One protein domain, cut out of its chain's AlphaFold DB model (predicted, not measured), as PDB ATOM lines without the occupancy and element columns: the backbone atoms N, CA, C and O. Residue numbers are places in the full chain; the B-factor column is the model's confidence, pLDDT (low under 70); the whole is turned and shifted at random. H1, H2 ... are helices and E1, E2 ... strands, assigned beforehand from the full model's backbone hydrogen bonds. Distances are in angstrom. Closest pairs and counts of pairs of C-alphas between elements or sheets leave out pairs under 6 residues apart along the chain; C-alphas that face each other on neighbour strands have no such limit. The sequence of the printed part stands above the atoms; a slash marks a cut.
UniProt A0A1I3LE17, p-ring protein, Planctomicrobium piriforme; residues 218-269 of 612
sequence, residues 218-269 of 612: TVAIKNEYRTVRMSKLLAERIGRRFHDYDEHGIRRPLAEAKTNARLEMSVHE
ATOM      1  N   THR A 218     150.620 173.261  93.655       91.06
ATOM      2  CA  THR A 218     149.773 174.445  93.543       91.06
ATOM      3  C   THR A 218     148.964 174.387  92.254       91.06
ATOM      4  O   THR A 218     149.505 174.201  91.165       91.06
ATOM      5  N   VAL A 219     147.652 174.582  92.344       91.75
ATOM      6  CA  VAL A 219     146.757 174.613  91.182       91.75
ATOM      7  C   VAL A 219     146.050 175.960  91.126       91.75
ATOM      8  O   VAL A 219     145.383 176.377  92.070       91.75
ATOM      9  N   ALA A 220     146.203 176.665  90.010       93.75
ATOM     10  CA  ALA A 220     145.568 177.952  89.775       93.75
ATOM     11  C   ALA A 220     144.193 177.774  89.121       93.75
ATOM     12  O   ALA A 220     144.002 176.928  88.253       93.75
ATOM     13  N   ILE A 221     143.234 178.622  89.481       94.50
ATOM     14  CA  ILE A 221     141.917 178.674  88.836       94.50
ATOM     15  C   ILE A 221     141.972 179.699  87.697       94.50
ATOM     16  O   ILE A 221     142.505 180.808  87.866       94.50
ATOM     17  N   LYS A 222     141.432 179.338  86.522       94.88
ATOM     18  CA  LYS A 222     141.347 180.231  85.354       94.88
ATOM     19  C   LYS A 222     140.617 181.528  85.736       94.88
ATOM     20  O   LYS A 222     139.631 181.494  86.469       94.88
ATOM     21  N   ASN A 223     141.096 182.669  85.231       92.94
ATOM     22  CA  ASN A 223     140.658 184.017  85.636       92.94
ATOM     23  C   ASN A 223     139.133 184.210  85.633       92.94
ATOM     24  O   ASN A 223     138.590 184.857  86.527       92.94
ATOM     25  N   GLU A 224     138.454 183.626  84.650       92.88
ATOM     26  CA  GLU A 224     137.005 183.716  84.429       92.88
ATOM     27  C   GLU A 224     136.161 182.988  85.486       92.88
ATOM     28  O   GLU A 224     134.957 183.218  85.566       92.88
ATOM     29  N   TYR A 225     136.784 182.141  86.311       94.06
ATOM     30  CA  TYR A 225     136.112 181.286  87.295       94.06
ATOM     31  C   TYR A 225     136.615 181.505  88.731       94.06
ATOM     32  O   TYR A 225     136.246 180.756  89.639       94.06
ATOM     33  N   ARG A 226     137.453 182.527  88.965       94.19
ATOM     34  CA  ARG A 226     138.047 182.836  90.278       94.19
ATOM     35  C   ARG A 226     137.011 183.372  91.263       94.19
ATOM     36  O   ARG A 226     136.857 184.576  91.426       94.19
ATOM     37  N   THR A 227     136.310 182.465  91.935       94.50
ATOM     38  CA  THR A 227     135.347 182.782  92.996       94.50
ATOM     39  C   THR A 227     135.552 181.860  94.199       94.50
ATOM     40  O   THR A 227     136.038 180.730  94.074       94.50
ATOM     41  N   VAL A 228     135.140 182.313  95.388       95.00
ATOM     42  CA  VAL A 228     135.173 181.482  96.610       95.00
ATOM     43  C   VAL A 228     134.311 180.225  96.442       95.00
ATOM     44  O   VAL A 228     134.678 179.148  96.897       95.00
ATOM     45  N   ARG A 229     133.176 180.337  95.739       95.38
ATOM     46  CA  ARG A 229     132.287 179.201  95.472       95.38
ATOM     47  C   ARG A 229     132.956 178.144  94.592       95.38
ATOM     48  O   ARG A 229     132.882 176.963  94.913       95.38
ATOM     49  N   MET A 230     133.600 178.565  93.503       95.69
ATOM     50  CA  MET A 230     134.256 177.645  92.571       95.69
ATOM     51  C   MET A 230     135.457 176.945  93.207       95.69
ATOM     52  O   MET A 230     135.583 175.730  93.101       95.69
ATOM     53  N   SER A 231     136.314 177.697  93.900       96.50
ATOM     54  CA  SER A 231     137.487 177.145  94.593       96.50
ATOM     55  C   SER A 231     137.104 176.096  95.639       96.50
ATOM     56  O   SER A 231     137.644 174.992  95.605       96.50
ATOM     57  N   LYS A 232     136.122 176.389  96.503       96.25
ATOM     58  CA  LYS A 232     135.601 175.417  97.478       96.25
ATOM     59  C   LYS A 232     135.045 174.168  96.805       96.25
ATOM     60  O   LYS A 232     135.399 173.069  97.206       96.25
ATOM     61  N   LEU A 233     134.242 174.325  95.752       95.38
ATOM     62  CA  LEU A 233     133.679 173.174  95.048       95.38
ATOM     63  C   LEU A 233     134.759 172.300  94.402       95.38
ATOM     64  O   LEU A 233     134.679 171.080  94.491       95.38
ATOM     65  N   LEU A 234     135.754 172.905  93.749       96.69
ATOM     66  CA  LEU A 234     136.867 172.167  93.153       96.69
ATOM     67  C   LEU A 234     137.632 171.379  94.223       96.69
ATOM     68  O   LEU A 234     137.850 170.181  94.049       96.69
ATOM     69  N   ALA A 235     137.974 172.023  95.345       96.56
ATOM     70  CA  ALA A 235     138.642 171.373  96.469       96.56
ATOM     71  C   ALA A 235     137.802 170.225  97.051       96.56
ATOM     72  O   ALA A 235     138.306 169.118  97.203       96.56
ATOM     73  N   GLU A 236     136.507 170.440  97.300       95.50
ATOM     74  CA  GLU A 236     135.592 169.406  97.799       95.50
ATOM     75  C   GLU A 236     135.437 168.244  96.813       95.50
ATOM     76  O   GLU A 236     135.399 167.079  97.216       95.50
ATOM     77  N   ARG A 237     135.348 168.535  95.511       95.38
ATOM     78  CA  ARG A 237     135.182 167.518  94.473       95.38
ATOM     79  C   ARG A 237     136.419 166.633  94.371       95.38
ATOM     80  O   ARG A 237     136.272 165.411  94.371       95.38
ATOM     81  N   ILE A 238     137.603 167.241  94.319       96.12
ATOM     82  CA  ILE A 238     138.885 166.530  94.289       96.12
ATOM     83  C   ILE A 238     139.089 165.779  95.609       96.12
ATOM     84  O   ILE A 238     139.297 164.570  95.590       96.12
ATOM     85  N   GLY A 239     138.924 166.454  96.749       95.38
ATOM     86  CA  GLY A 239     139.107 165.897  98.092       95.38
ATOM     87  C   GLY A 239     138.141 164.761  98.445       95.38
ATOM     88  O   GLY A 239     138.470 163.888  99.243       95.38
ATOM     89  N   ARG A 240     136.951 164.710  97.828       93.69
ATOM     90  CA  ARG A 240     136.030 163.569  97.972       93.69
ATOM     91  C   ARG A 240     136.559 162.308  97.286       93.69
ATOM     92  O   ARG A 240     136.297 161.214  97.781       93.69
ATOM     93  N   ARG A 241     137.234 162.453  96.140       94.44
ATOM     94  CA  ARG A 241     137.813 161.342  95.363       94.44
ATOM     95  C   ARG A 241     139.195 160.944  95.877       94.44
ATOM     96  O   ARG A 241     139.524 159.759  95.852       94.44
ATOM     97  N   PHE A 242     139.981 161.930  96.292       95.62
ATOM     98  CA  PHE A 242     141.343 161.784  96.776       95.62
ATOM     99  C   PHE A 242     141.426 162.303  98.203       95.62
ATOM    100  O   PHE A 242     141.431 163.507  98.470       95.62
ATOM    101  N   HIS A 243     141.490 161.357  99.122       93.69
ATOM    102  CA  HIS A 243     141.669 161.583 100.542       93.69
ATOM    103  C   HIS A 243     142.667 160.564 101.068       93.69
ATOM    104  O   HIS A 243     142.897 159.528 100.449       93.69
ATOM    105  N   ASP A 244     143.213 160.875 102.223       90.56
ATOM    106  CA  ASP A 244     144.108 160.019 102.978       90.56
ATOM    107  C   ASP A 244     143.592 159.925 104.419       90.56
ATOM    108  O   ASP A 244     142.578 160.549 104.759       90.56
ATOM    109  N   TYR A 245     144.257 159.140 105.253       89.00
ATOM    110  CA  TYR A 245     143.968 159.037 106.676       89.00
ATOM    111  C   TYR A 245     145.201 159.472 107.465       89.00
ATOM    112  O   TYR A 245     146.320 159.106 107.120       89.00
ATOM    113  N   ASP A 246     145.012 160.296 108.492       86.25
ATOM    114  CA  ASP A 246     146.111 160.653 109.391       86.25
ATOM    115  C   ASP A 246     146.484 159.491 110.335       86.25
ATOM    116  O   ASP A 246     145.876 158.418 110.308       86.25
ATOM    117  N   GLU A 247     147.481 159.708 111.201       83.88
ATOM    118  CA  GLU A 247     147.942 158.724 112.197       83.88
ATOM    119  C   GLU A 247     146.832 158.260 113.160       83.88
ATOM    120  O   GLU A 247     146.948 157.212 113.795       83.88
ATOM    121  N   HIS A 248     145.735 159.015 113.258       87.38
ATOM    122  CA  HIS A 248     144.576 158.714 114.093       87.38
ATOM    123  C   HIS A 248     143.404 158.118 113.295       87.38
ATOM    124  O   HIS A 248     142.324 157.906 113.850       87.38
ATOM    125  N   GLY A 249     143.595 157.828 112.004       87.62
ATOM    126  CA  GLY A 249     142.569 157.271 111.125       87.62
ATOM    127  C   GLY A 249     141.509 158.284 110.684       87.62
ATOM    128  O   GLY A 249     140.456 157.893 110.175       87.62
ATOM    129  N   ILE A 250     141.745 159.584 110.870       89.75
ATOM    130  CA  ILE A 250     140.817 160.639 110.467       89.75
ATOM    131  C   ILE A 250     141.013 160.927 108.984       89.75
ATOM    132  O   ILE A 250     142.118 161.172 108.500       89.75
ATOM    133  N   ARG A 251     139.900 160.927 108.247       90.69
ATOM    134  CA  ARG A 251     139.892 161.216 106.814       90.69
ATOM    135  C   ARG A 251     140.308 162.666 106.549       90.69
ATOM    136  O   ARG A 251     139.597 163.597 106.925       90.69
ATOM    137  N   ARG A 252     141.390 162.844 105.795       92.38
ATOM    138  CA  ARG A 252     141.937 164.131 105.363       92.38
ATOM    139  C   ARG A 252     141.801 164.289 103.842       92.38
ATOM    140  O   ARG A 252     142.337 163.460 103.105       92.38
ATOM    141  N   PRO A 253     141.109 165.323 103.330       94.25
ATOM    142  CA  PRO A 253     141.070 165.583 101.892       94.25
ATOM    143  C   PRO A 253     142.459 165.993 101.386       94.25
ATOM    144  O   PRO A 253     143.167 166.740 102.056       94.25
ATOM    145  N   LEU A 254     142.836 165.544 100.188       94.50
ATOM    146  CA  LEU A 254     144.141 165.859  99.586       94.50
ATOM    147  C   LEU A 254     144.135 167.137  98.734       94.50
ATOM    148  O   LEU A 254     145.102 167.413  98.027       94.50
ATOM    149  N   ALA A 255     143.050 167.912  98.778       95.75
ATOM    150  CA  ALA A 255     142.922 169.185  98.085       95.75
ATOM    151  C   ALA A 255     142.230 170.216  98.978       95.75
ATOM    152  O   ALA A 255     141.165 169.949  99.537       95.75
ATOM    153  N   GLU A 256     142.813 171.409  99.064       95.50
ATOM    154  CA  GLU A 256     142.314 172.507  99.885       95.50
ATOM    155  C   GLU A 256     142.298 173.820  99.093       95.50
ATOM    156  O   GLU A 256     143.239 174.158  98.374       95.50
ATOM    157  N   ALA A 257     141.219 174.590  99.230       96.19
ATOM    158  CA  ALA A 257     141.130 175.925  98.656       96.19
ATOM    159  C   ALA A 257     141.792 176.945  99.589       96.19
ATOM    160  O   ALA A 257     141.202 177.332 100.597       96.19
ATOM    161  N   LYS A 258     142.991 177.418  99.233       95.00
ATOM    162  CA  LYS A 258     143.683 178.467  99.999       95.00
ATOM    163  C   LYS A 258     143.165 179.863  99.687       95.00
ATOM    164  O   LYS A 258     143.064 180.702 100.575       95.00
ATOM    165  N   THR A 259     142.822 180.123  98.427       94.62
ATOM    166  CA  THR A 259     142.217 181.391  97.997       94.62
ATOM    167  C   THR A 259     141.129 181.140  96.955       94.62
ATOM    168  O   THR A 259     140.950 180.025  96.468       94.62
ATOM    169  N   ASN A 260     140.422 182.195  96.542       92.88
ATOM    170  CA  ASN A 260     139.481 182.126  95.417       92.88
ATOM    171  C   ASN A 260     140.149 181.819  94.060       92.88
ATOM    172  O   ASN A 260     139.444 181.573  93.081       92.88
ATOM    173  N   ALA A 261     141.484 181.852  93.989       93.44
ATOM    174  CA  ALA A 261     142.265 181.678  92.771       93.44
ATOM    175  C   ALA A 261     143.255 180.504  92.829       93.44
ATOM    176  O   ALA A 261     143.846 180.181  91.797       93.44
ATOM    177  N   ARG A 262     143.457 179.886  94.000       94.38
ATOM    178  CA  ARG A 262     144.497 178.879  94.232       94.38
ATOM    179  C   ARG A 262     143.992 177.734  95.105       94.38
ATOM    180  O   ARG A 262     143.415 177.964  96.168       94.38
ATOM    181  N   LEU A 263     144.289 176.518  94.662       94.69
ATOM    182  CA  LEU A 263     144.172 175.282  95.422       94.69
ATOM    183  C   LEU A 263     145.572 174.762  95.750       94.69
ATOM    184  O   LEU A 263     146.492 174.899  94.941       94.69
ATOM    185  N   GLU A 264     145.705 174.141  96.910       93.75
ATOM    186  CA  GLU A 264     146.869 173.345  97.284       93.75
ATOM    187  C   GLU A 264     146.475 171.876  97.314       93.75
ATOM    188  O   GLU A 264     145.386 171.522  97.772       93.75
ATOM    189  N   MET A 265     147.340 171.031  96.762       92.44
ATOM    190  CA  MET A 265     147.060 169.621  96.559       92.44
ATOM    191  C   MET A 265     148.256 168.767  96.949       92.44
ATOM    192  O   MET A 265     149.365 168.948  96.447       92.44
ATOM    193  N   SER A 266     148.006 167.781  97.798       92.25
ATOM    194  CA  SER A 266     148.957 166.713  98.079       92.25
ATOM    195  C   SER A 266     148.724 165.566  97.096       92.25
ATOM    196  O   SER A 266     147.588 165.275  96.707       92.25
ATOM    197  N   VAL A 267     149.801 164.913  96.660       92.69
ATOM    198  CA  VAL A 267     149.695 163.732  95.795       92.69
ATOM    199  C   VAL A 267     149.364 162.522  96.651       92.69
ATOM    200  O   VAL A 267     150.007 162.275  97.668       92.69
ATOM    201  N   HIS A 268     148.343 161.775  96.242       94.06
ATOM    202  CA  HIS A 268     147.979 160.522  96.889       94.06
ATOM    203  C   HIS A 268     149.114 159.498  96.725       94.06
ATOM    204  O   HIS A 268     149.611 159.342  95.612       94.06
ATOM    205  N   GLU A 269     149.479 158.759  97.781       90.62
ATOM    206  CA  GLU A 269     150.699 157.924  97.801       90.62
ATOM    207  C   GLU A 269     150.770 156.934  96.628       90.62
ATOM    208  O   GLU A 269     151.789 156.833  95.960       90.62
TER     209      GLU A 269
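AT A GLANCE: This is residues 218 to 269 of the 612 residues of the protein "p-ring protein" of Planctomicrobium piriforme (UniProt A0A1I3LE17). One helix, H1, lies lengthwise over one face of a small antiparallel sheet of three short strands, and a two-stranded hairpin, E2 and E3, makes one end of the rod-like whole. The link from E1 to H1 makes the other end. The 52 printed residues hold one named helix and five named strands, in the order E1 H1 E2 E3 E4 E5; the larger sheet runs E1 E5 E4, and the class is mixed, helices and strands. The whole is only just compact, close to loose, with a radius of gyration of the C-alphas of 11.6 A and spans of 38 by 17 by 16 A.

IN THESE COORDINATES: E1, residues 218 to 221, begins with C-alpha 218 at (149.773, 174.445, 93.543) and is 10.1 A long. H1, residues 228 to 241, is 20.4 A long and ends with C-alpha 241 at (137.813, 161.342, 95.363). E2 is residues 243 to 245, 7.0 A; E3 is residues 251 to 253, 6.7 A; E4 is residues 255 to 257, 7.0 A. E5, residues 262 to 265, is 9.9 A long and ends with C-alpha 265 at (147.060, 169.621, 96.559).

HOW THE PARTS SIT: E1 is antiparallel to E5, with N 219 and O 263 2.9 A apart, within hydrogen-bond range. E5, the inner strand, forms a hairpin with E4, where N 256 and O 264 are 2.9 A apart. H1 is on this sheet at a height of 6.9 A, over E4 and along the strands, at 10 degrees to E4 on the local plane; their closest C-alphas, of Gly 239 and Ala 255, are 5.0 A apart. In H1, 9 of 10 O i to N i+4 pairs are within hydrogen-bond range. E3 runs on into E4 at 58 degrees and forms a hairpin with E2, where N 252 and O 244 are 2.8 A apart. E1 is apart from E2 and E3.

THE WHOLE: The C-alphas farthest apart, of Glu 224 and His 248, are 39.5 A apart. The printed part has no cut and no long link. Its mean pLDDT is 93.4, and no printed residue is under 70.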